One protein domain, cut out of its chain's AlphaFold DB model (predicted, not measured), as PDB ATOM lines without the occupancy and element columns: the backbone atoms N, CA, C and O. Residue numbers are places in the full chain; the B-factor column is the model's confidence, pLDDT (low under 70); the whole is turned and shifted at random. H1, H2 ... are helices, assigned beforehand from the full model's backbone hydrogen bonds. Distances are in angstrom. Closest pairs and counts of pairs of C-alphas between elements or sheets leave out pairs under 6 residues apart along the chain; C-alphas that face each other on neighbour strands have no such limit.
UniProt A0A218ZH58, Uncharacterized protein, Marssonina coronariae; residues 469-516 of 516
ATOM      1  N   GLN A 469      48.290  35.234  51.914       71.81
ATOM      2  CA  GLN A 469      47.996  36.238  52.953       71.81
ATOM      3  C   GLN A 469      46.588  36.106  53.554       71.81
ATOM      4  O   GLN A 469      46.333  36.623  54.644       71.81
ATOM      5  N   THR A 470      45.664  35.433  52.868       67.56
ATOM      6  CA  THR A 470      44.368  35.040  53.440       67.56
ATOM      7  C   THR A 470      44.551  33.879  54.426       67.56
ATOM      8  O   THR A 470      45.357  32.989  54.149       67.56
ATOM      9  N   PRO A 471      43.829  33.846  55.567       76.62
ATOM     10  CA  PRO A 471      43.814  32.676  56.444       76.62
ATOM     11  C   PRO A 471      43.406  31.412  55.679       76.62
ATOM     12  O   PRO A 471      42.591  31.490  54.758       76.62
ATOM     13  N   ASP A 472      43.936  30.252  56.080       87.12
ATOM     14  CA  ASP A 472      43.576  28.974  55.457       87.12
ATOM     15  C   ASP A 472      42.049  28.770  55.511       87.12
ATOM     16  O   ASP A 472      41.389  29.082  56.507       87.12
ATOM     17  N   TYR A 473      41.471  28.243  54.431       89.75
ATOM     18  CA  TYR A 473      40.025  28.117  54.249       89.75
ATOM     19  C   TYR A 473      39.368  27.214  55.312       89.75
ATOM     20  O   TYR A 473      38.157  27.275  55.521       89.75
ATOM     21  N   ALA A 474      40.143  26.381  56.012       92.69
ATOM     22  CA  ALA A 474      39.663  25.622  57.166       92.69
ATOM     23  C   ALA A 474      39.448  26.483  58.431       92.69
ATOM     24  O   ALA A 474      38.515  26.207  59.188       92.69
ATOM     25  N   ASP A 475      40.277  27.513  58.637       94.56
ATOM     26  CA  ASP A 475      40.332  28.337  59.855       94.56
ATOM     27  C   ASP A 475      39.611  29.693  59.708       94.56
ATOM     28  O   ASP A 475      39.293  30.345  60.704       94.56
ATOM     29  N   ALA A 476      39.330  30.124  58.475       93.69
ATOM     30  CA  ALA A 476      38.551  31.326  58.187       93.69
ATOM     31  C   ALA A 476      37.084  31.226  58.678       93.69
ATOM     32  O   ALA A 476      36.457  30.161  58.650       93.69
ATOM     33  N   ASP A 477      36.504  32.359  59.093       96.50
ATOM     34  CA  ASP A 477      35.107  32.439  59.544       96.50
ATOM     35  C   ASP A 477      34.090  32.216  58.396       96.50
ATOM     36  O   ASP A 477      34.445  31.911  57.252       96.50
ATOM     37  N   ALA A 478      32.788  32.208  58.698       94.88
ATOM     38  CA  ALA A 478      31.770  31.893  57.688       94.88
ATOM     39  C   ALA A 478      31.656  33.003  56.628       94.88
ATOM     40  O   ALA A 478      31.481  32.724  55.440       94.88
ATOM     41  N   GLU A 479      31.806  34.246  57.066       94.75
ATOM     42  CA  GLU A 479      31.739  35.472  56.288       94.75
ATOM     43  C   GLU A 479      32.926  35.585  55.317       94.75
ATOM     44  O   GLU A 479      32.730  35.815  54.122       94.75
ATOM     45  N   HIS A 480      34.149  35.343  55.793       94.00
ATOM     46  CA  HIS A 480      35.372  35.377  54.996       94.00
ATOM     47  C   HIS A 480      35.431  34.219  53.998       94.00
ATOM     48  O   HIS A 480      35.769  34.436  52.839       94.00
ATOM     49  N   ARG A 481      35.025  33.000  54.387       94.31
ATOM     50  CA  ARG A 481      34.926  31.875  53.436       94.31
ATOM     51  C   ARG A 481      33.897  32.133  52.343       94.31
ATOM     52  O   ARG A 481      34.150  31.780  51.194       94.31
ATOM     53  N   LYS A 482      32.772  32.782  52.667       94.25
ATOM     54  CA  LYS A 482      31.817  33.241  51.651       94.25
ATOM     55  C   LYS A 482      32.460  34.276  50.725       94.25
ATOM     56  O   LYS A 482      32.355  34.122  49.519       94.25
ATOM     57  N   MET A 483      33.154  35.277  51.267       93.69
ATOM     58  CA  MET A 483      33.836  36.308  50.474       93.69
ATOM     59  C   MET A 483      34.898  35.719  49.529       93.69
ATOM     60  O   MET A 483      34.930  36.094  48.363       93.69
ATOM     61  N   VAL A 484      35.706  34.760  49.995       90.69
ATOM     62  CA  VAL A 484      36.703  34.052  49.169       90.69
ATOM     63  C   VAL A 484      36.034  33.210  48.073       90.69
ATOM     64  O   VAL A 484      36.522  33.186  46.946       90.69
ATOM     65  N   LEU A 485      34.901  32.557  48.358       93.25
ATOM     66  CA  LEU A 485      34.123  31.848  47.333       93.25
ATOM     67  C   LEU A 485      33.485  32.802  46.317       93.25
ATOM     68  O   LEU A 485      33.547  32.526  45.124       93.25
ATOM     69  N   ASP A 486      32.887  33.906  46.768       93.75
ATOM     70  CA  ASP A 486      32.273  34.908  45.891       93.75
ATOM     71  C   ASP A 486      33.342  35.553  44.976       93.75
ATOM     72  O   ASP A 486      33.116  35.693  43.774       93.75
ATOM     73  N   GLU A 487      34.533  35.871  45.506       91.69
ATOM     74  CA  GLU A 487      35.676  36.390  44.737       91.69
ATOM     75  C   GLU A 487      36.208  35.363  43.721       91.69
ATOM     76  O   GLU A 487      36.348  35.697  42.543       91.69
ATOM     77  N   PHE A 488      36.410  34.106  44.134       90.62
ATOM     78  CA  PHE A 488      36.827  33.013  43.245       90.62
ATOM     79  C   PHE A 488      35.808  32.753  42.125       90.62
ATOM     80  O   PHE A 488      36.191  32.542  40.973       90.62
ATOM     81  N   ILE A 489      34.505  32.788  42.428       91.69
ATOM     82  CA  ILE A 489      33.442  32.631  41.424       91.69
ATOM     83  C   ILE A 489      33.500  33.776  40.406       91.69
ATOM     84  O   ILE A 489      33.467  33.507  39.207       91.69
ATOM     85  N   CYS A 490      33.638  35.027  40.855       91.25
ATOM     86  CA  CYS A 490      33.790  36.173  39.957       91.25
ATOM     87  C   CYS A 490      35.040  36.051  39.070       91.25
ATOM     88  O   CYS A 490      34.924  36.197  37.858       91.25
ATOM     89  N   GLU A 491      36.202  35.700  39.629       90.31
ATOM     90  CA  GLU A 491      37.450  35.537  38.866       90.31
ATOM     91  C   GLU A 491      37.352  34.421  37.806       90.31
ATOM     92  O   GLU A 491      37.809  34.585  36.675       90.31
ATOM     93  N   ASN A 492      36.678  33.307  38.117       89.62
ATOM     94  CA  ASN A 492      36.448  32.233  37.143       89.62
ATOM     95  C   ASN A 492      35.455  32.646  36.039       89.62
ATOM     96  O   ASN A 492      35.634  32.252  34.886       89.62
ATOM     97  N   LEU A 493      34.435  33.452  36.359       92.25
ATOM     98  CA  LEU A 493      33.487  33.998  35.376       92.25
ATOM     99  C   LEU A 493      34.109  35.097  34.493       92.25
ATOM    100  O   LEU A 493      33.710  35.245  33.339       92.25
ATOM    101  N   GLU A 494      35.093  35.836  35.012       92.12
ATOM    102  CA  GLU A 494      35.895  36.823  34.270       92.12
ATOM    103  C   GLU A 494      37.030  36.177  33.445       92.12
ATOM    104  O   GLU A 494      37.660  36.852  32.628       92.12
ATOM    105  N   SER A 495      37.291  34.873  33.614       94.56
ATOM    106  CA  SER A 495      38.383  34.182  32.918       94.56
ATOM    107  C   SER A 495      38.183  34.137  31.396       94.56
ATOM    108  O   SER A 495      37.104  33.824  30.883       94.56
ATOM    109  N   ALA A 496      39.255  34.424  30.650       94.38
ATOM    110  CA  ALA A 496      39.215  34.508  29.189       94.38
ATOM    111  C   ALA A 496      38.748  33.196  28.530       94.38
ATOM    112  O   ALA A 496      37.986  33.237  27.566       94.38
ATOM    113  N   ASP A 497      39.133  32.044  29.087       94.25
ATOM    114  CA  ASP A 497      38.731  30.723  28.589       94.25
ATOM    115  C   ASP A 497      37.228  30.460  28.789       94.25
ATOM    116  O   ASP A 497      36.572  29.901  27.907       94.25
ATOM    117  N   PHE A 498      36.645  30.903  29.911       93.38
ATOM    118  CA  PHE A 498      35.202  30.797  30.149       93.38
ATOM    119  C   PHE A 498      34.404  31.736  29.233       93.38
ATOM    120  O   PHE A 498      33.377  31.339  28.671       93.38
ATOM    121  N   LEU A 499      34.896  32.960  29.022       95.62
ATOM    122  CA  LEU A 499      34.299  33.906  28.077       95.62
ATOM    123  C   LEU A 499      34.377  33.384  26.630       95.62
ATOM    124  O   LEU A 499      33.379  33.446  25.907       95.62
ATOM    125  N   GLN A 500      35.503  32.787  26.224       97.19
ATOM    126  CA  GLN A 500      35.642  32.133  24.918       97.19
ATOM    127  C   GLN A 500      34.683  30.942  24.781       97.19
ATOM    128  O   GLN A 500      33.985  30.839  23.772       97.19
ATOM    129  N   LEU A 501      34.553  30.097  25.811       96.81
ATOM    130  CA  LEU A 501      33.586  28.993  25.830       96.81
ATOM    131  C   LEU A 501      32.137  29.484  25.649       96.81
ATOM    132  O   LEU A 501      31.337  28.821  24.984       96.81
ATOM    133  N   CYS A 502      31.793  30.655  26.194       95.75
ATOM    134  CA  CYS A 502      30.481  31.269  25.988       95.75
ATOM    135  C   CYS A 502      30.275  31.712  24.528       95.75
ATOM    136  O   CYS A 502      29.221  31.430  23.954       95.75
ATOM    137  N   VAL A 503      31.283  32.333  23.903       96.81
ATOM    138  CA  VAL A 503      31.267  32.722  22.475       96.81
ATOM    139  C   VAL A 503      31.188  31.498  21.553       96.81
ATOM    140  O   VAL A 503      30.431  31.502  20.573       96.81
ATOM    141  N   ASP A 504      31.908  30.426  21.877       97.00
ATOM    142  CA  ASP A 504      31.898  29.172  21.119       97.00
ATOM    143  C   ASP A 504      30.551  28.450  21.241       97.00
ATOM    144  O   ASP A 504      30.007  27.976  20.237       97.00
ATOM    145  N   MET A 505      29.960  28.425  22.441       96.75
ATOM    146  CA  MET A 505      28.616  27.888  22.666       96.75
ATOM    147  C   MET A 505      27.555  28.688  21.901       96.75
ATOM    148  O   MET A 505      26.712  28.089  21.232       96.75
ATOM    149  N   GLU A 506      27.605  30.021  21.941       95.44
ATOM    150  CA  GLU A 506      26.675  30.881  21.199       95.44
ATOM    151  C   GLU A 506      26.830  30.687  19.678       95.44
ATOM    152  O   GLU A 506      25.844  30.563  18.947       95.44
ATOM    153  N   THR A 507      28.068  30.530  19.201       96.19
ATOM    154  CA  THR A 507      28.384  30.212  17.799       96.19
ATOM    155  C   THR A 507      27.877  28.823  17.391       96.19
ATOM    156  O   THR A 507      27.335  28.663  16.292       96.19
ATOM    157  N   ALA A 508      27.991  27.817  18.259       95.88
ATOM    158  CA  ALA A 508      27.423  26.488  18.034       95.88
ATOM    159  C   ALA A 508      25.885  26.526  18.008       95.88
ATOM    160  O   ALA A 508      25.267  25.907  17.138       95.88
ATOM    161  N   TRP A 509      25.257  27.304  18.895       94.88
ATOM    162  CA  TRP A 509      23.806  27.504  18.912       94.88
ATOM    163  C   TRP A 509      23.316  28.245  17.664       94.88
ATOM    164  O   TRP A 509      22.294  27.847  17.105       94.88
ATOM    165  N   ARG A 510      24.054  29.249  17.163       93.06
ATOM    166  CA  ARG A 510      23.758  29.903  15.875       93.06
ATOM    167  C   ARG A 510      23.821  28.914  14.707       93.06
ATOM    168  O   ARG A 510      22.881  28.877  13.919       93.06
ATOM    169  N   LYS A 511      24.854  28.063  14.628       94.75
ATOM    170  CA  LYS A 511      24.963  27.010  13.593       94.75
ATOM    171  C   LYS A 511      23.774  26.037  13.640       94.75
ATOM    172  O   LYS A 511      23.085  25.857  12.639       94.75
ATOM    173  N   ILE A 512      23.478  25.477  14.815       92.88
ATOM    174  CA  ILE A 512      22.365  24.528  15.018       92.88
ATOM    175  C   ILE A 512      20.995  25.185  14.762       92.88
ATOM    176  O   ILE A 512      20.087  24.539  14.243       92.88
ATOM    177  N   GLY A 513      20.830  26.453  15.145       85.81
ATOM    178  CA  GLY A 513      19.566  27.185  15.046       85.81
ATOM    179  C   GLY A 513      19.239  27.720  13.652       85.81
ATOM    180  O   GLY A 513      18.058  27.822  13.321       85.81
ATOM    181  N   LEU A 514      20.254  28.047  12.844       73.12
ATOM    182  CA  LEU A 514      20.087  28.577  11.485       73.12
ATOM    183  C   LEU A 514      20.095  27.489  10.398       73.12
ATOM    184  O   LEU A 514      19.606  27.747   9.303       73.12
ATOM    185  N   GLY A 515      20.595  26.281  10.692       59.12
ATOM    186  CA  GLY A 515      20.535  25.140   9.768       59.12
ATOM    187  C   GLY A 515      21.400  25.299   8.512       59.12
ATOM    188  O   GLY A 515      20.976  24.879   7.436       59.12
ATOM    189  N   ILE A 516      22.567  25.932   8.671       53.78
ATOM    190  CA  ILE A 516      23.585  26.187   7.633       53.78
ATOM    191  C   ILE A 516      24.586  25.027   7.593       53.78
ATOM    192  O   ILE A 516      25.104  24.691   8.684       53.78
TER     193      ILE A 516
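Overview. This is residues 469 to 516 of the 516 residues of an uncharacterized protein of Marssonina coronariae (UniProt A0A218ZH58). Two helices, H1 and then H2, meet near their ends in a wide, open V, and residues 469 to 477, a stretch with no named helix, hang across the other end of H1, where it begins at Ala 478. The printed part has 48 residues with two named helices and no named strand, and its class is all helix. It is extended, a rod with a radius of gyration of the C-alphas of 17.7 A and spans of 55 by 17 by 12 A.

Along the chain. After residues 469 to 477, H1 takes residues 478 to 494, from C-alpha 478 at (31.770, 31.893, 57.688), and is 24.3 A long. H2, residues 496 to 514, is 26.7 A long and ends with C-alpha 514 at (20.087, 28.577, 11.485).

Arrangement. A tight link of one residue, Ser 495, joins H1 to H2. The two helices are close but not clearly touching; their closest C-alphas, of Asn 492 and Phe 498, are 7.2 A apart. They run the same way at a steep tilt of 55 degrees. In H1 and H2 every O i to N i+4 pair is within hydrogen-bond range.

Size, cuts and confidence. The two C-alphas farthest apart, of Asp 475 and Ile 516, are 54.9 A apart. Residues 486 to 516 stand free. The printed part has no cut. Its mean pLDDT is 90.2, with residue 470 and residues 515 to 516 under 70.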